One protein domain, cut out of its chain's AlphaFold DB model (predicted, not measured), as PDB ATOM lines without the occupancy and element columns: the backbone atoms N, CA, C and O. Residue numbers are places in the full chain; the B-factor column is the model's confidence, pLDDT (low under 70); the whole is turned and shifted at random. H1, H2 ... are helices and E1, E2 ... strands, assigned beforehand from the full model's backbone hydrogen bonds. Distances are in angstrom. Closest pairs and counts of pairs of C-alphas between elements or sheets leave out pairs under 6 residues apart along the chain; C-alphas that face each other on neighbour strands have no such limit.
ATOM      1  N   TYR A 139     -48.050  22.523  -4.252       88.88
ATOM      2  CA  TYR A 139     -48.842  23.746  -4.402       88.88
ATOM      3  C   TYR A 139     -50.072  23.777  -3.472       88.88
ATOM      4  O   TYR A 139     -50.277  24.739  -2.728       88.88
ATOM      5  N   GLU A 140     -50.850  22.691  -3.422       88.94
ATOM      6  CA  GLU A 140     -52.036  22.602  -2.553       88.94
ATOM      7  C   GLU A 140     -51.680  22.473  -1.061       88.94
ATOM      8  O   GLU A 140     -52.433  22.928  -0.198       88.94
ATOM      9  N   LEU A 141     -50.518  21.900  -0.727       91.38
ATOM     10  CA  LEU A 141     -50.027  21.839   0.656       91.38
ATOM     11  C   LEU A 141     -49.585  23.223   1.154       91.38
ATOM     12  O   LEU A 141     -49.850  23.587   2.301       91.38
ATOM     13  N   MET A 142     -48.974  24.024   0.280       90.38
ATOM     14  CA  MET A 142     -48.619  25.416   0.571       90.38
ATOM     15  C   MET A 142     -49.853  26.290   0.766       90.38
ATOM     16  O   MET A 142     -49.898  27.086   1.702       90.38
ATOM     17  N   LYS A 143     -50.895  26.089  -0.045       89.12
ATOM     18  CA  LYS A 143     -52.188  26.762   0.131       89.12
ATOM     19  C   LYS A 143     -52.810  26.490   1.506       89.12
ATOM     20  O   LYS A 143     -53.431  27.373   2.088       89.12
ATOM     21  N   ARG A 144     -52.611  25.284   2.052       90.25
ATOM     22  CA  ARG A 144     -53.036  24.896   3.413       90.25
ATOM     23  C   ARG A 144     -52.064  25.335   4.516       90.25
ATOM     24  O   ARG A 144     -52.287  24.989   5.673       90.25
ATOM     25  N   ARG A 145     -50.992  26.060   4.174       89.88
ATOM     26  CA  ARG A 145     -49.927  26.509   5.088       89.88
ATOM     27  C   ARG A 145     -49.295  25.364   5.890       89.88
ATOM     28  O   ARG A 145     -49.011  25.491   7.080       89.88
ATOM     29  N   CYS A 146     -49.063  24.213   5.252       91.25
ATOM     30  CA  CYS A 146     -48.426  23.076   5.917       91.25
ATOM     31  C   CYS A 146     -47.015  23.441   6.418       91.25
ATOM     32  O   CYS A 146     -46.168  23.925   5.665       91.25
ATOM     33  N   ARG A 147     -46.747  23.177   7.702       89.56
ATOM     34  CA  ARG A 147     -45.468  23.525   8.341       89.56
ATOM     35  C   ARG A 147     -44.303  22.646   7.887       89.56
ATOM     36  O   ARG A 147     -43.185  23.136   7.774       89.56
ATOM     37  N   PHE A 148     -44.557  21.366   7.641       91.50
ATOM     38  CA  PHE A 148     -43.556  20.398   7.206       91.50
ATOM     39  C   PHE A 148     -44.051  19.720   5.937       91.50
ATOM     40  O   PHE A 148     -45.144  19.154   5.930       91.50
ATOM     41  N   ILE A 149     -43.265  19.806   4.871       92.38
ATOM     42  CA  ILE A 149     -43.580  19.221   3.571       92.38
ATOM     43  C   ILE A 149     -42.389  18.382   3.131       92.38
ATOM     44  O   ILE A 149     -41.242  18.820   3.213       92.38
ATOM     45  N   VAL A 150     -42.672  17.175   2.654       91.31
ATOM     46  CA  VAL A 150     -41.691  16.280   2.049       91.31
ATOM     47  C   VAL A 150     -42.110  16.065   0.602       91.31
ATOM     48  O   VAL A 150     -43.211  15.584   0.354       91.31
ATOM     49  N   ALA A 151     -41.252  16.448  -0.339       91.62
ATOM     50  CA  ALA A 151     -41.508  16.336  -1.768       91.62
ATOM     51  C   ALA A 151     -40.462  15.431  -2.415       91.62
ATOM     52  O   ALA A 151     -39.260  15.637  -2.236       91.62
ATOM     53  N   ILE A 152     -40.929  14.441  -3.176       89.69
ATOM     54  CA  ILE A 152     -40.084  13.520  -3.935       89.69
ATOM     55  C   ILE A 152     -40.271  13.825  -5.415       89.69
ATOM     56  O   ILE A 152     -41.342  13.598  -5.970       89.69
ATOM     57  N   ASP A 153     -39.225  14.337  -6.051       88.94
ATOM     58  CA  ASP A 153     -39.226  14.660  -7.469       88.94
ATOM     59  C   ASP A 153     -38.738  13.466  -8.299       88.94
ATOM     60  O   ASP A 153     -37.536  13.179  -8.407       88.94
ATOM     61  N   GLY A 154     -39.709  12.784  -8.906       81.50
ATOM     62  CA  GLY A 154     -39.504  11.693  -9.857       81.50
ATOM     63  C   GLY A 154     -39.478  12.120 -11.329       81.50
ATOM     64  O   GLY A 154     -39.576  11.257 -12.195       81.50
ATOM     65  N   GLU A 155     -39.384  13.417 -11.654       81.12
ATOM     66  CA  GLU A 155     -39.430  13.865 -13.051       81.12
ATOM     67  C   GLU A 155     -38.211  13.432 -13.870       81.12
ATOM     68  O   GLU A 155     -37.072  13.362 -13.384       81.12
ATOM     69  N   ASN A 156     -38.451  13.244 -15.168       82.94
ATOM     70  CA  ASN A 156     -37.398  13.134 -16.163       82.94
ATOM     71  C   ASN A 156     -36.719  14.502 -16.361       82.94
ATOM     72  O   ASN A 156     -37.205  15.346 -17.114       82.94
ATOM     73  N   ASP A 157     -35.594  14.705 -15.680       84.44
ATOM     74  CA  ASP A 157     -34.779  15.917 -15.756       84.44
ATOM     75  C   ASP A 157     -33.288  15.542 -15.764       84.44
ATOM     76  O   ASP A 157     -32.604  15.671 -14.746       84.44
ATOM     77  N   PRO A 158     -32.761  15.057 -16.904       83.00
ATOM     78  CA  PRO A 158     -31.393  14.551 -17.000       83.00
ATOM     79  C   PRO A 158     -30.343  15.650 -16.805       83.00
ATOM     80  O   PRO A 158     -29.180  15.358 -16.541       83.00
ATOM     81  N   THR A 159     -30.746  16.912 -16.944       84.38
ATOM     82  CA  THR A 159     -29.895  18.094 -16.793       84.38
ATOM     83  C   THR A 159     -30.008  18.768 -15.427       84.38
ATOM     84  O   THR A 159     -29.308  19.752 -15.204       84.38
ATOM     85  N   MET A 160     -30.854  18.269 -14.514       86.31
ATOM     86  CA  MET A 160     -31.103  18.879 -13.198       86.31
ATOM     87  C   MET A 160     -31.452  20.378 -13.300       86.31
ATOM     88  O   MET A 160     -30.845  21.236 -12.658       86.31
ATOM     89  N   THR A 161     -32.408  20.704 -14.172       85.44
ATOM     90  CA  THR A 161     -32.973  22.052 -14.337       85.44
ATOM     91  C   THR A 161     -33.999  22.408 -13.262       85.44
ATOM     92  O   THR A 161     -34.265  23.591 -13.054       85.44
ATOM     93  N   PHE A 162     -34.552  21.411 -12.565       89.56
ATOM     94  CA  PHE A 162     -35.542  21.553 -11.497       89.56
ATOM     95  C   PHE A 162     -36.786  22.335 -11.945       89.56
ATOM     96  O   PHE A 162     -37.264  23.252 -11.265       89.56
ATOM     97  N   HIS A 163     -37.303  21.989 -13.127       87.06
ATOM     98  CA  HIS A 163     -38.432  22.685 -13.742       87.06
ATOM     99  C   HIS A 163     -39.682  22.686 -12.848       87.06
ATOM    100  O   HIS A 163     -40.273  23.750 -12.653       87.06
ATOM    101  N   ALA A 164     -40.063  21.543 -12.263       86.56
ATOM    102  CA  ALA A 164     -41.225  21.464 -11.374       86.56
ATOM    103  C   ALA A 164     -41.107  22.398 -10.163       86.56
ATOM    104  O   ALA A 164     -42.015  23.187  -9.903       86.56
ATOM    105  N   LEU A 165     -39.958  22.388  -9.480       90.44
ATOM    106  CA  LEU A 165     -39.714  23.243  -8.318       90.44
ATOM    107  C   LEU A 165     -39.717  24.735  -8.686       90.44
ATOM    108  O   LEU A 165     -40.294  25.553  -7.969       90.44
ATOM    109  N   THR A 166     -39.130  25.092  -9.830       90.50
ATOM    110  CA  THR A 166     -39.121  26.477 -10.327       90.50
ATOM    111  C   THR A 166     -40.532  26.948 -10.693       90.50
ATOM    112  O   THR A 166     -40.922  28.081 -10.396       90.50
ATOM    113  N   ASN A 167     -41.333  26.076 -11.311       89.44
ATOM    114  CA  ASN A 167     -42.726  26.367 -11.628       89.44
ATOM    115  C   ASN A 167     -43.570  26.534 -10.354       89.44
ATOM    116  O   ASN A 167     -44.307  27.513 -10.247       89.44
ATOM    117  N   LEU A 168     -43.400  25.644  -9.371       91.38
ATOM    118  CA  LEU A 168     -44.027  25.746  -8.054       91.38
ATOM    119  C   LEU A 168     -43.682  27.072  -7.369       91.38
ATOM    120  O   LEU A 168     -44.583  27.754  -6.892       91.38
ATOM    121  N   GLN A 169     -42.404  27.467  -7.353       91.50
ATOM    122  CA  GLN A 169     -41.966  28.729  -6.751       91.50
ATOM    123  C   GLN A 169     -42.665  29.935  -7.383       91.50
ATOM    124  O   GLN A 169     -43.130  30.829  -6.675       91.50
ATOM    125  N   ARG A 170     -42.773  29.948  -8.714       91.44
ATOM    126  CA  ARG A 170     -43.472  31.007  -9.444       91.44
ATOM    127  C   ARG A 170     -44.961  31.047  -9.098       91.44
ATOM    128  O   ARG A 170     -45.478  32.127  -8.826       91.44
ATOM    129  N   LEU A 171     -45.641  29.899  -9.119       90.56
ATOM    130  CA  LEU A 171     -47.074  29.807  -8.818       90.56
ATOM    131  C   LEU A 171     -47.368  30.212  -7.367       90.56
ATOM    132  O   LEU A 171     -48.239  31.038  -7.124       90.56
ATOM    133  N   ALA A 172     -46.586  29.706  -6.410       91.88
ATOM    134  CA  ALA A 172     -46.739  30.016  -4.991       91.88
ATOM    135  C   ALA A 172     -46.565  31.517  -4.696       91.88
ATOM    136  O   ALA A 172     -47.310  32.081  -3.889       91.88
ATOM    137  N   TYR A 173     -45.624  32.176  -5.377       92.81
ATOM    138  CA  TYR A 173     -45.420  33.615  -5.240       92.81
ATOM    139  C   TYR A 173     -46.571  34.429  -5.843       92.81
ATOM    140  O   TYR A 173     -47.069  35.346  -5.195       92.81
ATOM    141  N   ILE A 174     -47.006  34.100  -7.063       90.44
ATOM    142  CA  ILE A 174     -48.053  34.858  -7.769       90.44
ATOM    143  C   ILE A 174     -49.410  34.716  -7.072       90.44
ATOM    144  O   ILE A 174     -50.100  35.716  -6.886       90.44
ATOM    145  N   ASP A 175     -49.781  33.498  -6.677       90.25
ATOM    146  CA  ASP A 175     -51.134  33.218  -6.192       90.25
ATOM    147  C   ASP A 175     -51.291  33.490  -4.691       90.25
ATOM    148  O   ASP A 175     -52.361  33.905  -4.245       90.25
ATOM    149  N   PHE A 176     -50.233  33.258  -3.902       89.88
ATOM    150  CA  PHE A 176     -50.300  33.301  -2.435       89.88
ATOM    151  C   PHE A 176     -49.292  34.255  -1.786       89.88
ATOM    152  O   PHE A 176     -49.312  34.404  -0.565       89.88
ATOM    153  N   GLY A 177     -48.379  34.863  -2.550       90.19
ATOM    154  CA  GLY A 177     -47.274  35.651  -1.994       90.19
ATOM    155  C   GLY A 177     -46.264  34.819  -1.190       90.19
ATOM    156  O   GLY A 177     -45.483  35.373  -0.418       90.19
ATOM    157  N   ILE A 178     -46.281  33.490  -1.332       93.38
ATOM    158  CA  ILE A 178     -45.391  32.584  -0.598       93.38
ATOM    159  C   ILE A 178     -44.004  32.622  -1.231       93.38
ATOM    160  O   ILE A 178     -43.857  32.486  -2.445       93.38
ATOM    161  N   THR A 179     -42.975  32.770  -0.397       92.62
ATOM    162  CA  THR A 179     -41.579  32.795  -0.854       92.62
ATOM    163  C   THR A 179     -40.843  31.534  -0.418       92.62
ATOM    164  O   THR A 179     -40.960  31.088   0.721       92.62
ATOM    165  N   LEU A 180     -40.068  30.970  -1.339       91.31
ATOM    166  CA  LEU A 180     -39.266  29.767  -1.152       91.31
ATOM    167  C   LEU A 180     -37.779  30.131  -1.177       91.31
ATOM    168  O   LEU A 180     -37.287  30.644  -2.180       91.31
ATOM    169  N   ASP A 181     -37.075  29.858  -0.080       89.31
ATOM    170  CA  ASP A 181     -35.613  29.960  -0.001       89.31
ATOM    171  C   ASP A 181     -35.009  28.625  -0.439       89.31
ATOM    172  O   ASP A 181     -35.046  27.630   0.297       89.31
ATOM    173  N   VAL A 182     -34.543  28.596  -1.687       85.44
ATOM    174  CA  VAL A 182     -34.140  27.387  -2.407       85.44
ATOM    175  C   VAL A 182     -32.699  27.546  -2.883       85.44
ATOM    176  O   VAL A 182     -32.397  28.400  -3.714       85.44
ATOM    177  N   ASN A 183     -31.814  26.679  -2.388       86.62
ATOM    178  CA  ASN A 183     -30.443  26.550  -2.872       86.62
ATOM    179  C   ASN A 183     -30.203  25.116  -3.357       86.62
ATOM    180  O   ASN A 183     -30.107  24.201  -2.549       86.62
ATOM    181  N   LEU A 184     -30.107  24.931  -4.675       86.38
ATOM    182  CA  LEU A 184     -30.003  23.614  -5.318       86.38
ATOM    183  C   LEU A 184     -28.582  23.298  -5.798       86.38
ATOM    184  O   LEU A 184     -28.396  22.342  -6.549       86.38
ATOM    185  N   ASP A 185     -27.580  24.092  -5.410       86.31
ATOM    186  CA  ASP A 185     -26.210  23.951  -5.914       86.31
ATOM    187  C   ASP A 185     -25.644  22.543  -5.661       86.31
ATOM    188  O   ASP A 185     -24.996  21.973  -6.537       86.31
ATOM    189  N   ASP A 186     -25.954  21.944  -4.507       85.94
ATOM    190  CA  ASP A 186     -25.497  20.597  -4.141       85.94
ATOM    191  C   ASP A 186     -26.259  19.465  -4.862       85.94
ATOM    192  O   ASP A 186     -25.767  18.334  -4.936       85.94
ATOM    193  N   LEU A 187     -27.439  19.754  -5.419       88.00
ATOM    194  CA  LEU A 187     -28.226  18.804  -6.214       88.00
ATOM    195  C   LEU A 187     -27.812  18.797  -7.692       88.00
ATOM    196  O   LEU A 187     -28.074  17.817  -8.394       88.00
ATOM    197  N   ARG A 188     -27.165  19.864  -8.178       88.88
ATOM    198  CA  ARG A 188     -26.694  19.946  -9.566       88.88
ATOM    199  C   ARG A 188     -25.598  18.925  -9.854       88.88
ATOM    200  O   ARG A 188     -24.820  18.540  -8.981       88.88
ATOM    201  N   LEU A 189     -25.534  18.512 -11.116       87.12
ATOM    202  CA  LEU A 189     -24.513  17.595 -11.608       87.12
ATOM    203  C   LEU A 189     -23.152  18.296 -11.649       87.12
ATOM    204  O   LEU A 189     -23.010  19.363 -12.244       87.12
ATOM    205  N   GLY A 190     -22.145  17.672 -11.041       84.50
ATOM    206  CA  GLY A 190     -20.745  18.039 -11.237       84.50
ATOM    207  C   GLY A 190     -20.196  17.531 -12.574       84.50
ATOM    208  O   GLY A 190     -20.881  16.838 -13.326       84.50
ATOM    209  N   GLU A 191     -18.917  17.800 -12.840       78.75
ATOM    210  CA  GLU A 191     -18.240  17.422 -14.096       78.75
ATOM    211  C   GLU A 191     -18.289  15.912 -14.396       78.75
ATOM    212  O   GLU A 191     -18.341  15.501 -15.550       78.75
ATOM    213  N   ALA A 192     -18.324  15.077 -13.355       76.50
ATOM    214  CA  ALA A 192     -18.408  13.623 -13.476       76.50
ATOM    215  C   ALA A 192     -19.845  13.088 -13.675       76.50
ATOM    216  O   ALA A 192     -20.038  11.872 -13.724       76.50
ATOM    217  N   GLY A 193     -20.860  13.960 -13.757       78.81
ATOM    218  CA  GLY A 193     -22.266  13.562 -13.901       78.81
ATOM    219  C   GLY A 193     -22.886  12.975 -12.628       78.81
ATOM    220  O   GLY A 193     -23.819  12.174 -12.716       78.81
ATOM    221  N   TYR A 194     -22.350  13.355 -11.463       84.00
ATOM    222  CA  TYR A 194     -22.857  13.005 -10.135       84.00
ATOM    223  C   TYR A 194     -23.232  14.272  -9.359       84.00
ATOM    224  O   TYR A 194     -22.552  15.294  -9.482       84.00
ATOM    225  N   SER A 195     -24.293  14.193  -8.561       87.00
ATOM    226  CA  SER A 195     -24.708  15.237  -7.619       87.00
ATOM    227  C   SER A 195     -23.926  15.115  -6.306       87.00
ATOM    228  O   SER A 195     -23.354  14.067  -6.009       87.00
ATOM    229  N   ARG A 196     -23.876  16.170  -5.489       86.50
ATOM    230  CA  ARG A 196     -23.222  16.111  -4.166       86.50
ATOM    231  C   ARG A 196     -24.164  15.603  -3.078       86.50
ATOM    232  O   ARG A 196     -23.711  14.977  -2.122       86.50
ATOM    233  N   SER A 197     -25.456  15.867  -3.242       88.19
ATOM    234  CA  SER A 197     -26.542  15.421  -2.371       88.19
ATOM    235  C   SER A 197     -27.695  14.849  -3.200       88.19
ATOM    236  O   SER A 197     -27.780  15.097  -4.403       88.19
ATOM    237  N   HIS A 198     -28.589  14.110  -2.541       89.44
ATOM    238  CA  HIS A 198     -29.854  13.630  -3.113       89.44
ATOM    239  C   HIS A 198     -31.064  14.473  -2.705       89.44
ATOM    240  O   HIS A 198     -32.137  14.377  -3.301       89.44
ATOM    241  N   PHE A 199     -30.911  15.286  -1.664       91.31
ATOM    242  CA  PHE A 199     -31.995  16.071  -1.102       91.31
ATOM    243  C   PHE A 199     -31.492  17.400  -0.552       91.31
ATOM    244  O   PHE A 199     -30.310  17.560  -0.238       91.31
ATOM    245  N   GLN A 200     -32.418  18.344  -0.442       90.62
ATOM    246  CA  GLN A 200     -32.186  19.685   0.053       90.62
ATOM    247  C   GLN A 200     -33.343  20.111   0.953       90.62
ATOM    248  O   GLN A 200     -34.512  19.938   0.611       90.62
ATOM    249  N   LEU A 201     -33.011  20.708   2.098       90.81
ATOM    250  CA  LEU A 201     -33.995  21.361   2.950       90.81
ATOM    251  C   LEU A 201     -34.106  22.842   2.567       90.81
ATOM    252  O   LEU A 201     -33.106  23.562   2.535       90.81
ATOM    253  N   CYS A 202     -35.330  23.282   2.306       90.56
ATOM    254  CA  CYS A 202     -35.690  24.634   1.893       90.56
ATOM    255  C   CYS A 202     -36.640  25.259   2.921       90.56
ATOM    256  O   CYS A 202     -37.405  24.556   3.592       90.56
ATOM    257  N   ARG A 203     -36.621  26.589   3.043       91.31
ATOM    258  CA  ARG A 203     -37.574  27.319   3.897       91.31
ATOM    259  C   ARG A 203     -38.732  27.842   3.066       91.31
ATOM    260  O   ARG A 203     -38.535  28.351   1.966       91.31
ATOM    261  N   ILE A 204     -39.924  27.753   3.635       93.44
ATOM    262  CA  ILE A 204     -41.145  28.336   3.094       93.44
ATOM    263  C   ILE A 204     -41.521  29.507   3.994       93.44
ATOM    264  O   ILE A 204     -41.668  29.337   5.204       93.44
ATOM    265  N   LEU A 205     -41.671  30.689   3.416       92.75
ATOM    266  CA  LEU A 205     -42.140  31.880   4.110       92.75
ATOM    267  C   LEU A 205     -43.594  32.107   3.726       92.75
ATOM    268  O   LEU A 205     -43.894  32.464   2.583       92.75
ATOM    269  N   TYR A 206     -44.486  31.878   4.683       92.81
ATOM    270  CA  TYR A 206     -45.900  32.149   4.515       92.81
ATOM    271  C   TYR A 206     -46.198  33.589   4.961       92.81
ATOM    272  O   TYR A 206     -45.962  33.915   6.132       92.81
ATOM    273  N   PRO A 207     -46.714  34.455   4.069       90.25
ATOM    274  CA  PRO A 207     -47.002  35.847   4.406       90.25
ATOM    275  C   PRO A 207     -48.154  35.948   5.411       90.25
ATOM    276  O   PRO A 207     -48.844  34.957   5.685       90.25
ATOM    277  N   GLN A 208     -48.379  37.146   5.955       87.56
ATOM    278  CA  GLN A 208     -49.559  37.408   6.779       87.56
ATOM    279  C   GLN A 208     -50.821  37.104   5.962       87.56
ATOM    280  O   GLN A 208     -50.945  37.522   4.809       87.56
ATOM    281  N   GLY A 209     -51.707  36.289   6.529       76.75
ATOM    282  CA  GLY A 209     -52.921  35.853   5.844       76.75
ATOM    283  C   GLY A 209     -53.973  36.967   5.767       76.75
ATOM    284  O   GLY A 209     -53.931  37.895   6.573       76.75
ATOM    285  N   PRO A 210     -54.966  36.853   4.865       71.62
ATOM    286  CA  PRO A 210     -56.117  37.762   4.826       71.62
ATOM    287  C   PRO A 210     -56.922  37.765   6.135       71.62
ATOM    288  O   PRO A 210     -57.495  38.785   6.501       71.62
ATOM    289  N   ASP A 211     -56.917  36.636   6.853       76.50
ATOM    290  CA  ASP A 211     -57.592  36.434   8.142       76.50
ATOM    291  C   ASP A 211     -56.709  36.825   9.345       76.50
ATOM    292  O   ASP A 211     -56.816  36.236  10.419       76.50
ATOM    293  N   ASP A 212     -55.764  37.753   9.159       77.12
ATOM    294  CA  ASP A 212     -54.791  38.170  10.184       77.12
ATOM    295  C   ASP A 212     -53.895  37.029  10.712       77.12
ATOM    296  O   ASP A 212     -53.318  37.085  11.801       77.12
ATOM    297  N   SER A 213     -53.744  35.963   9.918       77.31
ATOM    298  CA  SER A 213     -52.853  34.852  10.256       77.31
ATOM    299  C   SER A 213     -51.407  35.347  10.314       77.31
ATOM    300  O   SER A 213     -50.976  36.005   9.365       77.31
ATOM    301  N   PRO A 214     -50.638  35.029  11.369       84.25
ATOM    302  CA  PRO A 214     -49.288  35.551  11.529       84.25
ATOM    303  C   PRO A 214     -48.353  35.071  10.414       84.25
ATOM    304  O   PRO A 214     -48.605  34.078   9.727       84.25
ATOM    305  N   LEU A 215     -47.230  35.774  10.260       87.06
ATOM    306  CA  LEU A 215     -46.132  35.315   9.416       87.06
ATOM    307  C   LEU A 215     -45.583  33.999   9.980       87.06
ATOM    308  O   LEU A 215     -45.199  33.920  11.149       87.06
ATOM    309  N   GLU A 216     -45.538  32.968   9.140       89.94
ATOM    310  CA  GLU A 216     -45.164  31.611   9.538       89.94
ATOM    311  C   GLU A 216     -44.036  31.075   8.661       89.94
ATOM    312  O   GLU A 216     -43.946  31.366   7.468       89.94
ATOM    313  N   VAL A 217     -43.181  30.248   9.264       90.06
ATOM    314  CA  VAL A 217     -42.101  29.559   8.556       90.06
ATOM    315  C   VAL A 217     -42.436  28.077   8.460       90.06
ATOM    316  O   VAL A 217     -42.574  27.393   9.479       90.06
ATOM    317  N   GLY A 218     -42.546  27.595   7.228       91.06
ATOM    318  CA  GLY A 218     -42.588  26.180   6.890       91.06
ATOM    319  C   GLY A 218     -41.240  25.666   6.391       91.06
ATOM    320  O   GLY A 218     -40.315  26.429   6.107       91.06
ATOM    321  N   TYR A 219     -41.144  24.349   6.255       92.06
ATOM    322  CA  TYR A 219     -39.966  23.656   5.750       92.06
ATOM    323  C   TYR A 219     -40.366  22.675   4.653       92.06
ATOM    324  O   TYR A 219     -41.287  21.878   4.835       92.06
ATOM    325  N   LEU A 220     -39.645  22.728   3.536       93.25
ATOM    326  CA  LEU A 220     -39.778  21.812   2.410       93.25
ATOM    327  C   LEU A 220     -38.514  20.963   2.320       93.25
ATOM    328  O   LEU A 220     -37.449  21.487   2.006       93.25
ATOM    329  N   LEU A 221     -38.626  19.663   2.568       92.06
ATOM    330  CA  LEU A 221     -37.584  18.712   2.208       92.06
ATOM    331  C   LEU A 221     -37.820  18.268   0.765       92.06
ATOM    332  O   LEU A 221     -38.754  17.515   0.494       92.06
ATOM    333  N   TYR A 222     -36.987  18.754  -0.148       92.69
ATOM    334  CA  TYR A 222     -37.040  18.418  -1.563       92.69
ATOM    335  C   TYR A 222     -36.018  17.324  -1.877       92.69
ATOM    336  O   TYR A 222     -34.825  17.490  -1.629       92.69
ATOM    337  N   MET A 223     -36.485  16.206  -2.420       91.50
ATOM    338  CA  MET A 223     -35.654  15.082  -2.840       91.50
ATOM    339  C   MET A 223     -35.662  14.966  -4.354       91.50
ATOM    340  O   MET A 223     -36.722  15.052  -4.970       91.50
ATOM    341  N   LYS A 224     -34.497  14.691  -4.941       90.19
ATOM    342  CA  LYS A 224     -34.359  14.448  -6.374       90.19
ATOM    343  C   LYS A 224     -33.597  13.154  -6.624       90.19
ATOM    344  O   LYS A 224     -32.500  12.955  -6.095       90.19
ATOM    345  N   LEU A 225     -34.159  12.300  -7.482       87.00
ATOM    346  CA  LEU A 225     -33.466  11.112  -7.981       87.00
ATOM    347  C   LEU A 225     -32.157  11.534  -8.643       87.00
ATOM    348  O   LEU A 225     -32.158  12.235  -9.649       87.00
ATOM    349  N   SER A 226     -31.046  11.132  -8.047       86.81
ATOM    350  CA  SER A 226     -29.700  11.543  -8.431       86.81
ATOM    351  C   SER A 226     -28.717  10.462  -8.007       86.81
ATOM    352  O   SER A 226     -29.030   9.632  -7.159       86.81
ATOM    353  N   LEU A 227     -27.526  10.467  -8.593       84.12
ATOM    354  CA  LEU A 227     -26.428   9.593  -8.189       84.12
ATOM    355  C   LEU A 227     -25.338  10.466  -7.583       84.12
ATOM    356  O   LEU A 227     -24.977  11.476  -8.185       84.12
ATOM    357  N   THR A 228     -24.809  10.084  -6.426       79.56
ATOM    358  CA  THR A 228     -23.768  10.850  -5.720       79.56
ATOM    359  C   THR A 228     -22.398  10.184  -5.782       79.56
ATOM    360  O   THR A 228     -21.387  10.793  -5.434       79.56
ATOM    361  N   GLY A 229     -22.323   8.930  -6.235       73.31
ATOM    362  CA  GLY A 229     -21.072   8.175  -6.298       73.31
ATOM    363  C   GLY A 229     -20.600   7.653  -4.935       73.31
ATOM    364  O   GLY A 229     -19.556   6.989  -4.877       73.31
ATOM    365  N   ASN A 230     -21.332   7.953  -3.854       66.69
ATOM    366  CA  ASN A 230     -21.086   7.488  -2.486       66.69
ATOM    367  C   ASN A 230     -21.991   6.305  -2.091       66.69
ATOM    368  O   ASN A 230     -22.082   5.956  -0.906       66.69
ATOM    369  N   GLU A 231     -22.658   5.707  -3.081       68.69
ATOM    370  CA  GLU A 231     -23.428   4.488  -2.914       68.69
ATOM    371  C   GLU A 231     -22.485   3.371  -2.436       68.69
ATOM    372  O   GLU A 231     -21.308   3.334  -2.817       68.69
ATOM    373  N   GLY A 232     -22.968   2.465  -1.577       61.28
ATOM    374  CA  GLY A 232     -22.154   1.337  -1.108       61.28
ATOM    375  C   GLY A 232     -21.568   0.566  -2.294       61.28
ATOM    376  O   GLY A 232     -22.216   0.466  -3.328       61.28
ATOM    377  N   GLU A 233     -20.352   0.024  -2.177       62.03
ATOM    378  CA  GLU A 233     -19.585  -0.524  -3.315       62.03
ATOM    379  C   GLU A 233     -20.385  -1.524  -4.178       62.03
ATOM    380  O   GLU A 233     -20.243  -1.554  -5.400       62.03
ATOM    381  N   TYR A 234     -21.280  -2.298  -3.557       60.09
ATOM    382  CA  TYR A 234     -22.225  -3.179  -4.244       60.09
ATOM    383  C   TYR A 234     -23.263  -2.408  -5.076       60.09
ATOM    384  O   TYR A 234     -23.362  -2.615  -6.286       60.09
ATOM    385  N   LEU A 235     -23.982  -1.472  -4.450       67.25
ATOM    386  CA  LEU A 235     -24.998  -0.649  -5.102       67.25
ATOM    387  C   LEU A 235     -24.380   0.255  -6.174       67.25
ATOM    388  O   LEU A 235     -24.921   0.385  -7.265       67.25
ATOM    389  N   LYS A 236     -23.191   0.800  -5.916       68.81
ATOM    390  CA  LYS A 236     -22.413   1.571  -6.882       68.81
ATOM    391  C   LYS A 236     -22.046   0.733  -8.097       68.81
ATOM    392  O   LYS A 236     -22.193   1.218  -9.210       68.81
ATOM    393  N   ARG A 237     -21.584  -0.512  -7.929       64.50
ATOM    394  CA  ARG A 237     -21.273  -1.398  -9.065       64.50
ATOM    395  C   ARG A 237     -22.525  -1.792  -9.837       64.50
ATOM    396  O   ARG A 237     -22.486  -1.738 -11.063       64.50
ATOM    397  N   TYR A 238     -23.608  -2.131  -9.142       72.19
ATOM    398  CA  TYR A 238     -24.884  -2.482  -9.759       72.19
ATOM    399  C   TYR A 238     -25.478  -1.300 -10.536       72.19
ATOM    400  O   TYR A 238     -25.646  -1.399 -11.745       72.19
ATOM    401  N   LEU A 239     -25.675  -0.142  -9.895       76.94
ATOM    402  CA  LEU A 239     -26.243   1.054 -10.528       76.94
ATOM    403  C   LEU A 239     -25.318   1.658 -11.586       76.94
ATOM    404  O   LEU A 239     -25.795   2.145 -12.605       76.94
ATOM    405  N   LYS A 240     -23.991   1.622 -11.395       74.56
ATOM    406  CA  LYS A 240     -23.044   2.080 -12.426       74.56
ATOM    407  C   LYS A 240     -23.061   1.155 -13.631       74.56
ATOM    408  O   LYS A 240     -22.999   1.651 -14.750       74.56
ATOM    409  N   ARG A 241     -23.129  -0.164 -13.423       74.62
ATOM    410  CA  ARG A 241     -23.263  -1.114 -14.529       74.62
ATOM    411  C   ARG A 241     -24.589  -0.906 -15.246       74.62
ATOM    412  O   ARG A 241     -24.585  -0.761 -16.459       74.62
ATOM    413  N   PHE A 242     -25.669  -0.774 -14.487       77.88
ATOM    414  CA  PHE A 242     -26.987  -0.490 -15.024       77.88
ATOM    415  C   PHE A 242     -27.004   0.812 -15.829       77.88
ATOM    416  O   PHE A 242     -27.481   0.813 -16.946       77.88
ATOM    417  N   LYS A 243     -26.380   1.892 -15.345       78.56
ATOM    418  CA  LYS A 243     -26.247   3.157 -16.089       78.56
ATOM    419  C   LYS A 243     -25.383   3.041 -17.354       78.56
ATOM    420  O   LYS A 243     -25.568   3.815 -18.287       78.56
ATOM    421  N   LEU A 244     -24.412   2.122 -17.394       77.69
ATOM    422  CA  LEU A 244     -23.648   1.843 -18.618       77.69
ATOM    423  C   LEU A 244     -24.510   1.129 -19.662       77.69
ATOM    424  O   LEU A 244     -24.381   1.425 -20.847       77.69
ATOM    425  N   ASP A 245     -25.363   0.210 -19.211       79.31
ATOM    426  CA  ASP A 245     -26.278  -0.537 -20.070       79.31
ATOM    427  C   ASP A 245     -27.502   0.338 -20.471       79.31
ATOM    428  O   ASP A 245     -27.962   0.270 -21.609       79.31
ATOM    429  N   GLU A 246     -27.954   1.241 -19.588       80.69
ATOM    430  CA  GLU A 246     -29.067   2.192 -19.755       80.69
ATOM    431  C   GLU A 246     -28.653   3.643 -19.393       80.69
ATOM    432  O   GLU A 246     -28.852   4.105 -18.262       80.69
ATOM    433  N   PRO A 247     -28.113   4.421 -20.354       80.75
ATOM    434  CA  PRO A 247     -27.592   5.776 -20.115       80.75
ATOM    435  C   PRO A 247     -28.618   6.798 -19.609       80.75
ATOM    436  O   PRO A 247     -28.239   7.833 -19.058       80.75
ATOM    437  N   THR A 248     -29.909   6.530 -19.812       81.69
ATOM    438  CA  THR A 248     -31.028   7.371 -19.374       81.69
ATOM    439  C   THR A 248     -31.277   7.304 -17.873       81.69
ATOM    440  O   THR A 248     -31.899   8.211 -17.332       81.69
ATOM    441  N   PHE A 249     -30.778   6.285 -17.170       81.12
ATOM    442  CA  PHE A 249     -30.939   6.163 -15.724       81.12
ATOM    443  C   PHE A 249     -30.217   7.299 -14.954       81.12
ATOM    444  O   PHE A 249     -29.051   7.593 -15.248       81.12
ATOM    445  N   PRO A 250     -30.838   7.919 -13.922       81.44
ATOM    446  CA  PRO A 250     -32.145   7.619 -13.315       81.44
ATOM    447  C   PRO A 250     -33.322   8.453 -13.868       81.44
ATOM    448  O   PRO A 250     -34.359   8.559 -13.217       81.44
ATOM    449  N   HIS A 251     -33.207   9.025 -15.063       78.06
ATOM    450  CA  HIS A 251     -34.208   9.894 -15.693       78.06
ATOM    451  C   HIS A 251     -34.841   9.236 -16.927       78.06
ATOM    452  O   HIS A 251     -34.840   9.789 -18.027       78.06
ATOM    453  N   HIS A 252     -35.384   8.027 -16.763       77.75
ATOM    454  CA  HIS A 252     -36.237   7.449 -17.796       77.75
ATOM    455  C   HIS A 252     -37.446   8.350 -18.060       77.75
ATOM    456  O   HIS A 252     -37.917   9.074 -17.181       77.75
ATOM    457  N   SER A 253     -37.926   8.333 -19.303       73.75
ATOM    458  CA  SER A 253     -39.065   9.153 -19.702       73.75
ATOM    459  C   SER A 253     -40.294   8.793 -18.880       73.75
ATOM    460  O   SER A 253     -40.699   7.640 -18.863       73.75
ATOM    461  N   THR A 254     -40.945   9.788 -18.284       64.94
ATOM    462  CA  THR A 254     -42.210   9.609 -17.552       64.94
ATOM    463  C   THR A 254     -43.383   9.219 -18.458       64.94
ATOM    464  O   THR A 254     -44.454   8.871 -17.970       64.94
ATOM    465  N   ALA A 255     -43.192   9.263 -19.783       62.31
ATOM    466  CA  ALA A 255     -44.135   8.704 -20.747       62.31
ATOM    467  C   ALA A 255     -44.082   7.166 -20.809       62.31
ATOM    468  O   ALA A 255     -45.035   6.555 -21.285       62.31
ATOM    469  N   ASP A 256     -42.986   6.551 -20.352       62.56
ATOM    470  CA  ASP A 256     -42.867   5.104 -20.221       62.56
ATOM    471  C   ASP A 256     -43.260   4.687 -18.801       62.56
ATOM    472  O   ASP A 256     -42.561   4.972 -17.829       62.56
ATOM    473  N   GLN A 257     -44.421   4.049 -18.685       64.62
ATOM    474  CA  GLN A 257     -44.970   3.589 -17.408       64.62
ATOM    475  C   GLN A 257     -44.714   2.092 -17.166       64.62
ATOM    476  O   GLN A 257     -45.154   1.555 -16.149       64.62
ATOM    477  N   PHE A 258     -44.019   1.404 -18.080       73.31
ATOM    478  CA  PHE A 258     -43.782  -0.037 -18.009       73.31
ATOM    479  C   PHE A 258     -42.309  -0.333 -17.735       73.31
ATOM    480  O   PHE A 258     -41.516  -0.546 -18.646       73.31
ATOM    481  N   PHE A 259     -41.946  -0.412 -16.456       73.56
ATOM    482  CA  PHE A 259     -40.597  -0.820 -16.074       73.56
ATOM    483  C   PHE A 259     -40.412  -2.334 -16.137       73.56
ATOM    484  O   PHE A 259     -41.260  -3.111 -15.693       73.56
ATOM    485  N   SER A 260     -39.251  -2.748 -16.643       79.19
ATOM    486  CA  SER A 260     -38.752  -4.107 -16.441       79.19
ATOM    487  C   SER A 260     -38.440  -4.359 -14.961       79.19
ATOM    488  O   SER A 260     -38.239  -3.424 -14.183       79.19
ATOM    489  N   GLU A 261     -38.348  -5.629 -14.567       78.81
ATOM    490  CA  GLU A 261     -37.966  -6.014 -13.200       78.81
ATOM    491  C   GLU A 261     -36.620  -5.395 -12.791       78.81
ATOM    492  O   GLU A 261     -36.496  -4.841 -11.701       78.81
ATOM    493  N   THR A 262     -35.640  -5.390 -13.700       78.19
ATOM    494  CA  THR A 262     -34.320  -4.793 -13.461       78.19
ATOM    495  C   THR A 262     -34.397  -3.278 -13.265       78.19
ATOM    496  O   THR A 262     -33.757  -2.747 -12.360       78.19
ATOM    497  N   GLN A 263     -35.193  -2.574 -14.077       78.75
ATOM    498  CA  GLN A 263     -35.404  -1.131 -13.925       78.75
ATOM    499  C   GLN A 263     -36.080  -0.811 -12.594       78.75
ATOM    500  O   GLN A 263     -35.620   0.066 -11.862       78.75
ATOM    501  N   PHE A 264     -37.143  -1.544 -12.260       83.19
ATOM    502  CA  PHE A 264     -37.851  -1.384 -10.996       83.19
ATOM    503  C   PHE A 264     -36.915  -1.596  -9.803       83.19
ATOM    504  O   PHE A 264     -36.874  -0.759  -8.904       83.19
ATOM    505  N   GLU A 265     -36.116  -2.663  -9.818       81.88
ATOM    506  CA  GLU A 265     -35.182  -2.974  -8.737       81.88
ATOM    507  C   GLU A 265     -34.068  -1.926  -8.607       81.88
ATOM    508  O   GLU A 265     -33.699  -1.548  -7.491       81.88
ATOM    509  N   ALA A 266     -33.578  -1.381  -9.726       82.56
ATOM    510  CA  ALA A 266     -32.620  -0.279  -9.721       82.56
ATOM    511  C   ALA A 266     -33.206   0.998  -9.095       82.56
ATOM    512  O   ALA A 266     -32.551   1.622  -8.256       82.56
ATOM    513  N   TYR A 267     -34.444   1.366  -9.442       85.44
ATOM    514  CA  TYR A 267     -35.134   2.504  -8.829       85.44
ATOM    515  C   TYR A 267     -35.456   2.271  -7.350       85.44
ATOM    516  O   TYR A 267     -35.231   3.167  -6.537       85.44
ATOM    517  N   ARG A 268     -35.930   1.074  -6.984       87.06
ATOM    518  CA  ARG A 268     -36.209   0.685  -5.594       87.06
ATOM    519  C   ARG A 268     -34.946   0.787  -4.741       87.06
ATOM    520  O   ARG A 268     -34.974   1.424  -3.691       87.06
ATOM    521  N   SER A 269     -33.840   0.222  -5.223       85.12
ATOM    522  CA  SER A 269     -32.548   0.242  -4.530       85.12
ATOM    523  C   SER A 269     -31.977   1.659  -4.411       85.12
ATOM    524  O   SER A 269     -31.406   2.016  -3.381       85.12
ATOM    525  N   LEU A 270     -32.147   2.498  -5.441       86.25
ATOM    526  CA  LEU A 270     -31.764   3.909  -5.372       86.25
ATOM    527  C   LEU A 270     -32.624   4.679  -4.356       86.25
ATOM    528  O   LEU A 270     -32.093   5.468  -3.580       86.25
ATOM    529  N   GLY A 271     -33.936   4.441  -4.336       88.19
ATOM    530  CA  GLY A 271     -34.849   5.058  -3.375       88.19
ATOM    531  C   GLY A 271     -34.533   4.671  -1.930       88.19
ATOM    532  O   GLY A 271     -34.461   5.544  -1.068       88.19
ATOM    533  N   GLU A 272     -34.270   3.386  -1.681       86.69
ATOM    534  CA  GLU A 272     -33.812   2.871  -0.384       86.69
ATOM    535  C   GLU A 272     -32.526   3.575   0.060       86.69
ATOM    536  O   GLU A 272     -32.467   4.113   1.164       86.69
ATOM    537  N   HIS A 273     -31.546   3.695  -0.838       86.81
ATOM    538  CA  HIS A 273     -30.306   4.408  -0.558       86.81
ATOM    539  C   HIS A 273     -30.524   5.876  -0.174       86.81
ATOM    540  O   HIS A 273     -29.951   6.355   0.805       86.81
ATOM    541  N   ILE A 274     -31.353   6.607  -0.926       88.56
ATOM    542  CA  ILE A 274     -31.672   8.011  -0.626       88.56
ATOM    543  C   ILE A 274     -32.369   8.115   0.737       88.56
ATOM    544  O   ILE A 274     -32.009   8.977   1.543       88.56
ATOM    545  N   GLY A 275     -33.315   7.213   1.013       87.38
ATOM    546  CA  GLY A 275     -34.013   7.123   2.292       87.38
ATOM    547  C   GLY A 275     -33.051   6.902   3.457       87.38
ATOM    548  O   GLY A 275     -33.050   7.686   4.401       87.38
ATOM    549  N   GLU A 276     -32.163   5.910   3.373       85.19
ATOM    550  CA  GLU A 276     -31.140   5.655   4.397       85.19
ATOM    551  C   GLU A 276     -30.237   6.874   4.630       85.19
ATOM    552  O   GLU A 276     -29.939   7.228   5.775       85.19
ATOM    553  N   LYS A 277     -29.832   7.570   3.555       85.19
ATOM    554  CA  LYS A 277     -28.995   8.776   3.650       85.19
ATOM    555  C   LYS A 277     -29.662   9.889   4.456       85.19
ATOM    556  O   LYS A 277     -28.961  10.619   5.156       85.19
ATOM    557  N   MET A 278     -30.986  10.014   4.405       83.69
ATOM    558  CA  MET A 278     -31.729  11.024   5.170       83.69
ATOM    559  C   MET A 278     -31.722  10.782   6.681       83.69
ATOM    560  O   MET A 278     -31.864  11.733   7.449       83.69
ATOM    561  N   PHE A 279     -31.546   9.533   7.112       84.50
ATOM    562  CA  PHE A 279     -31.496   9.155   8.526       84.50
ATOM    563  C   PHE A 279     -30.069   8.953   9.041       84.50
ATOM    564  O   PHE A 279     -29.885   8.484  10.166       84.50
ATOM    565  N   LEU A 280     -29.050   9.330   8.257       83.62
ATOM    566  CA  LEU A 280     -27.661   9.231   8.691       83.62
ATOM    567  C   LEU A 280     -27.445   9.989  10.007       83.62
ATOM    568  O   LEU A 280     -27.730  11.189  10.058       83.62
ATOM    569  N   PRO A 281     -26.812   9.363  11.018       79.88
ATOM    570  CA  PRO A 281     -26.531  10.012  12.299       79.88
ATOM    571  C   PRO A 281     -25.723  11.312  12.183       79.88
ATOM    572  O   PRO A 281     -25.808  12.175  13.047       79.88
ATOM    573  N   ALA A 282     -24.954  11.484  11.102       77.56
ATOM    574  CA  ALA A 282     -24.232  12.725  10.815       77.56
ATOM    575  C   ALA A 282     -25.156  13.924  10.528       77.56
ATOM    576  O   ALA A 282     -24.745  15.068  10.689       77.56
ATOM    577  N   ILE A 283     -26.386  13.664  10.081       79.56
ATOM    578  CA  ILE A 283     -27.389  14.668   9.720       79.56
ATOM    579  C   ILE A 283     -28.419  14.802  10.840       79.56
ATOM    580  O   ILE A 283     -28.781  15.915  11.222       79.56
ATOM    581  N   THR A 284     -28.892  13.669  11.353       79.38
ATOM    582  CA  THR A 284     -29.982  13.601  12.326       79.38
ATOM    583  C   THR A 284     -29.513  13.602  13.780       79.38
ATOM    584  O   THR A 284     -30.315  13.872  14.671       79.38
ATOM    585  N   GLY A 285     -28.228  13.356  14.043       73.44
ATOM    586  CA  GLY A 285     -27.724  13.084  15.389       73.44
ATOM    587  C   GLY A 285     -28.127  11.685  15.882       73.44
ATOM    588  O   GLY A 285     -28.577  10.852  15.093       73.44
ATOM    589  N   PRO A 286     -27.965  11.387  17.184       67.06
ATOM    590  CA  PRO A 286     -28.401  10.126  17.775       67.06
ATOM    591  C   PRO A 286     -29.928  10.123  17.953       67.06
ATOM    592  O   PRO A 286     -30.431  10.241  19.066       67.06
ATOM    593  N   LEU A 287     -30.673  10.030  16.852       67.38
ATOM    594  CA  LEU A 287     -32.099   9.719  16.907       67.38
ATOM    595  C   LEU A 287     -32.264   8.212  17.117       67.38
ATOM    596  O   LEU A 287     -31.592   7.412  16.460       67.38
ATOM    597  N   ASP A 288     -33.155   7.826  18.030       59.25
ATOM    598  CA  ASP A 288     -33.574   6.433  18.176       59.25
ATOM    599  C   ASP A 288     -34.261   6.002  16.872       59.25
ATOM    600  O   ASP A 288     -35.314   6.522  16.506       59.25
ATOM    601  N   GLN A 289     -33.624   5.092  16.132       65.25
ATOM    602  CA  GLN A 289     -33.986   4.745  14.755       65.25
ATOM    603  C   GLN A 289     -35.388   4.130  14.624       65.25
ATOM    604  O   GLN A 289     -35.895   4.015  13.510       65.25
ATOM    605  N   THR A 290     -36.025   3.736  15.733       61.75
ATOM    606  CA  THR A 290     -37.300   3.007  15.696       61.75
ATOM    607  C   THR A 290     -38.552   3.874  15.812       61.75
ATOM    608  O   THR A 290     -39.588   3.473  15.283       61.75
ATOM    609  N   ASN A 291     -38.507   5.050  16.453       67.94
ATOM    610  CA  ASN A 291     -39.695   5.905  16.565       67.94
ATOM    611  C   ASN A 291     -39.328   7.386  16.750       67.94
ATOM    612  O   ASN A 291     -39.161   7.873  17.867       67.94
ATOM    613  N   VAL A 292     -39.207   8.109  15.637       75.81
ATOM    614  CA  VAL A 292     -38.823   9.527  15.623       75.81
ATOM    615  C   VAL A 292     -40.042  10.389  15.335       75.81
ATOM    616  O   VAL A 292     -40.762  10.167  14.360       75.81
ATOM    617  N   ARG A 293     -40.263  11.425  16.147       83.06
ATOM    618  CA  ARG A 293     -41.308  12.404  15.850       83.06
ATOM    619  C   ARG A 293     -40.905  13.292  14.670       83.06
ATOM    620  O   ARG A 293     -39.771  13.758  14.587       83.06
ATOM    621  N   LEU A 294     -41.858  13.591  13.789       82.25
ATOM    622  CA  LEU A 294     -41.614  14.380  12.576       82.25
ATOM    623  C   LEU A 294     -41.005  15.761  12.879       82.25
ATOM    624  O   LEU A 294     -40.087  16.200  12.191       82.25
ATOM    625  N   ASP A 295     -41.490  16.438  13.921       82.69
ATOM    626  CA  ASP A 295     -41.006  17.757  14.335       82.69
ATOM    627  C   ASP A 295     -39.555  17.729  14.828       82.69
ATOM    628  O   ASP A 295     -38.782  18.645  14.539       82.69
ATOM    629  N   GLU A 296     -39.177  16.668  15.535       83.56
ATOM    630  CA  GLU A 296     -37.811  16.450  16.006       83.56
ATOM    631  C   GLU A 296     -36.866  16.159  14.838       83.56
ATOM    632  O   GLU A 296     -35.814  16.788  14.714       83.56
ATOM    633  N   TRP A 297     -37.288  15.298  13.914       85.12
ATOM    634  CA  TRP A 297     -36.515  14.973  12.721       85.12
ATOM    635  C   TRP A 297     -36.245  16.200  11.837       85.12
ATOM    636  O   TRP A 297     -35.094  16.477  11.488       85.12
ATOM    637  N   PHE A 298     -37.279  16.995  11.539       85.31
ATOM    638  CA  PHE A 298     -37.120  18.245  10.789       85.31
ATOM    639  C   PHE A 298     -36.237  19.257  11.520       85.31
ATOM    640  O   PHE A 298     -35.507  20.015  10.878       85.31
ATOM    641  N   ARG A 299     -36.273  19.281  12.858       83.31
ATOM    642  CA  ARG A 299     -35.402  20.150  13.650       83.31
ATOM    643  C   ARG A 299     -33.936  19.743  13.517       83.31
ATOM    644  O   ARG A 299     -33.099  20.624  13.317       83.31
ATOM    645  N   CYS A 300     -33.625  18.449  13.582       83.44
ATOM    646  CA  CYS A 300     -32.264  17.956  13.369       83.44
ATOM    647  C   CYS A 300     -31.762  18.286  11.957       83.44
ATOM    648  O   CYS A 300     -30.691  18.872  11.807       83.44
ATOM    649  N   LEU A 301     -32.583  18.026  10.932       84.00
ATOM    650  CA  LEU A 301     -32.273  18.408   9.551       84.00
ATOM    651  C   LEU A 301     -32.031  19.919   9.417       84.00
ATOM    652  O   LEU A 301     -31.064  20.346   8.789       84.00
ATOM    653  N   GLY A 302     -32.883  20.733  10.044       82.25
ATOM    654  CA  GLY A 302     -32.772  22.186  10.041       82.25
ATOM    655  C   GLY A 302     -31.466  22.695  10.647       82.25
ATOM    656  O   GLY A 302     -30.864  23.609  10.089       82.25
ATOM    657  N   HIS A 303     -31.004  22.096  11.749       80.81
ATOM    658  CA  HIS A 303     -29.724  22.448  12.369       80.81
ATOM    659  C   HIS A 303     -28.519  22.103  11.489       80.81
ATOM    660  O   HIS A 303     -27.551  22.861  11.472       80.81
ATOM    661  N   SER A 304     -28.586  20.988  10.763       79.75
ATOM    662  CA  SER A 304     -27.471  20.489   9.957       79.75
ATOM    663  C   SER A 304     -27.391  21.133   8.570       79.75
ATOM    664  O   SER A 304     -26.294  21.305   8.043       79.75
ATOM    665  N   MET A 305     -28.531  21.485   7.963       80.88
ATOM    666  CA  MET A 305     -28.599  21.853   6.539       80.88
ATOM    667  C   MET A 305     -28.972  23.306   6.262       80.88
ATOM    668  O   MET A 305     -28.647  23.820   5.192       80.88
ATOM    669  N   LEU A 306     -29.653  23.990   7.183       81.19
ATOM    670  CA  LEU A 306     -30.071  25.368   6.942       81.19
ATOM    671  C   LEU A 306     -29.040  26.355   7.479       81.19
ATOM    672  O   LEU A 306     -28.616  26.289   8.631       81.19
ATOM    673  N   ARG A 307     -28.708  27.360   6.666       71.38
ATOM    674  CA  ARG A 307     -27.886  28.488   7.119       71.38
ATOM    675  C   ARG A 307     -28.633  29.285   8.194       71.38
ATOM    676  O   ARG A 307     -29.839  29.500   8.035       71.38
ATOM    677  N   PRO A 308     -27.979  29.760   9.268       67.75
ATOM    678  CA  PRO A 308     -28.632  30.606  10.264       67.75
ATOM    679  C   PRO A 308     -29.267  31.826   9.590       67.75
ATOM    680  O   PRO A 308     -28.636  32.445   8.737       67.75
ATOM    681  N   ILE A 309     -30.507  32.170   9.955       62.34
ATOM    682  CA  ILE A 309     -31.111  33.434   9.508       62.34
ATOM    683  C   ILE A 309     -30.293  34.548  10.151       62.34
ATOM    684  O   ILE A 309     -30.226  34.630  11.382       62.34
ATOM    685  N   SER A 310     -29.649  35.378   9.335       51.88
ATOM    686  CA  SER A 310     -28.897  36.515   9.848       51.88
ATOM    687  C   SER A 310     -29.875  37.511  10.478       51.88
ATOM    688  O   SER A 310     -30.958  37.776   9.954       51.88
ATOM    689  N   SER A 311     -29.535  38.064  11.642       46.81
ATOM    690  CA  SER A 311     -30.402  38.985  12.393       46.81
ATOM    691  C   SER A 311     -30.783  40.260  11.617       46.81
ATOM    692  O   SER A 311     -31.729  40.933  12.015       46.81
ATOM    693  N   GLY A 312     -30.114  40.563  10.498       44.53
ATOM    694  CA  GLY A 312     -30.440  41.680   9.602       44.53
ATOM    695  C   GLY A 312     -31.624  41.437   8.654       44.53
ATOM    696  O   GLY A 312     -32.271  42.399   8.246       44.53
ATOM    697  N   GLU A 313     -31.967  40.182   8.339       47.03
ATOM    698  CA  GLU A 313     -33.058  39.856   7.400       47.03
ATOM    699  C   GLU A 313     -34.446  39.926   8.053       47.03
ATOM    700  O   GLU A 313     -35.429  40.253   7.388       47.03
ATOM    701  N   ARG A 314     -34.537  39.732   9.380       44.06
ATOM    702  CA  ARG A 314     -35.800  39.916  10.127       44.06
ATOM    703  C   ARG A 314     -36.308  41.357  10.076       44.06
ATOM    704  O   ARG A 314     -37.518  41.579  10.083       44.06
ATOM    705  N   THR A 315     -35.398  42.326  10.019       38.28
ATOM    706  CA  THR A 315     -35.732  43.757  10.048       38.28
ATOM    707  C   THR A 315     -36.119  44.288   8.665       38.28
ATOM    708  O   THR A 315     -36.899  45.227   8.574       38.28
ATOM    709  N   GLN A 316     -35.629  43.677   7.578       39.84
ATOM    710  CA  GLN A 316     -36.027  44.065   6.216       39.84
ATOM    711  C   GLN A 316     -37.348  43.425   5.765       39.84
ATOM    712  O   GLN A 316     -38.042  44.011   4.943       39.84
ATOM    713  N   GLN A 317     -37.730  42.266   6.312       45.66
ATOM    714  CA  GLN A 317     -38.985  41.586   5.950       45.66
ATOM    715  C   GLN A 317     -40.220  42.059   6.735       45.66
ATOM    716  O   GLN A 317     -41.338  41.765   6.337       45.66
ATOM    717  N   THR A 318     -40.037  42.802   7.828       39.12
ATOM    718  CA  THR A 318     -41.135  43.421   8.602       39.12
ATOM    719  C   THR A 318     -41.378  44.888   8.234       39.12
ATOM    720  O   THR A 318     -42.327  45.495   8.718       39.12
ATOM    721  N   GLY A 319     -40.526  45.459   7.379       37.25
ATOM    722  CA  GLY A 319     -40.579  46.856   6.964       37.25
ATOM    723  C   GLY A 319     -40.757  47.004   5.460       37.25
ATOM    724  O   GLY A 319     -39.852  47.513   4.801       37.25
TER     725      GLY A 319
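This is residues 139 to 319 of the 320 residues of an uncharacterized protein of Mesorhizobium camelthorni (UniProt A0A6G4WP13). A strongly twisted sheet of four strands makes the middle, with H2 packed along one face and H6 crossing the other. At one end of the domain H4 reaches out from the sheet with H3 beyond it; toward the opposite end, residues 307 to 316 stand free. There are three layers, helices on both faces of a sheet: H2 on one face, H4 and H6 on the other. The printed part has 181 residues, with seven named helices and four named strands in the order H1 E1 H2 E2 E3 E4 H3 H4 H5 H6 H7; the sheet, E1 E4 E3 E2, is mixed, and the class is mixed, helices and strands. The whole is compact, with a radius of gyration of the C-alphas of 18.3 A and spans of 56 by 39 by 31 A.

The strands are E1, residues 148 to 153, 16.3 A; E2, residues 179 to 181; E3, residues 199 to 206, 22.0 A; and E4, residues 216 to 224, 25.8 A, from C-alpha 216 at (-45.164, 31.611, 9.538). The helices are H1, residues 139 to 143, from C-alpha 139 at (-48.842, 23.746, -4.402); H2, residues 163 to 176, 19.5 A; H3, residues 233 to 245, 18.0 A; H4, residues 261 to 278, 25.8 A; H5, residues 281 to 284; H6, residues 294 to 305, 16.2 A; and H7, residues 313 to 317, ending at C-alpha 317 at (-38.985, 41.586, 5.950).

E2 E3 E4 form a meander, each strand the antiparallel neighbour of the one before; N 202 and O 220 are 2.8 A apart, and N 205 and O 179 2.8 A. E1 is parallel to E4, with N 151 and O 221 2.8 A apart. E1, H2, E2 form a split strand-helix-strand unit, two strands of one sheet joined through a helix and not neighbours, with E4 E3 between them in the sheet; its crossover is right-handed. H2 is on the sheet at a height of 9.1 A, and H6, on the opposite face, at 9.8 A, running across the strands at 66 degrees to E1 on the local plane. H1 only grazes the sheet and touches H2, closest C-alphas Tyr 139 and Leu 168, 6.4 A. H3 and H4, a helical hairpin, only just touch, with 3 pairs of C-alphas within 8 A, the closest Leu 239 and Ala 266, 6.6 A; H4 does so with residues 266 to 269 alone. H5 touches H6, closest C-alphas Thr 284 and Cys 300, 5.0 A; H7 touches no helix. Every O i to N i+4 pair is within hydrogen-bond range in H1, H2, H3, H4, H6 and H7; H5 is too short for one, and its O i to N i+3 pair is not within range.

The C-alphas of Asp 212 and Asp 245 are the farthest apart, 56.8 A. The printed part has no cut; the links E2 to E3 and H3 to H4 are long. The mean pLDDT of the printed part is 80.4, with residues 230 to 237, 254 to 257, 286 to 291 and 308 to 319 under 70.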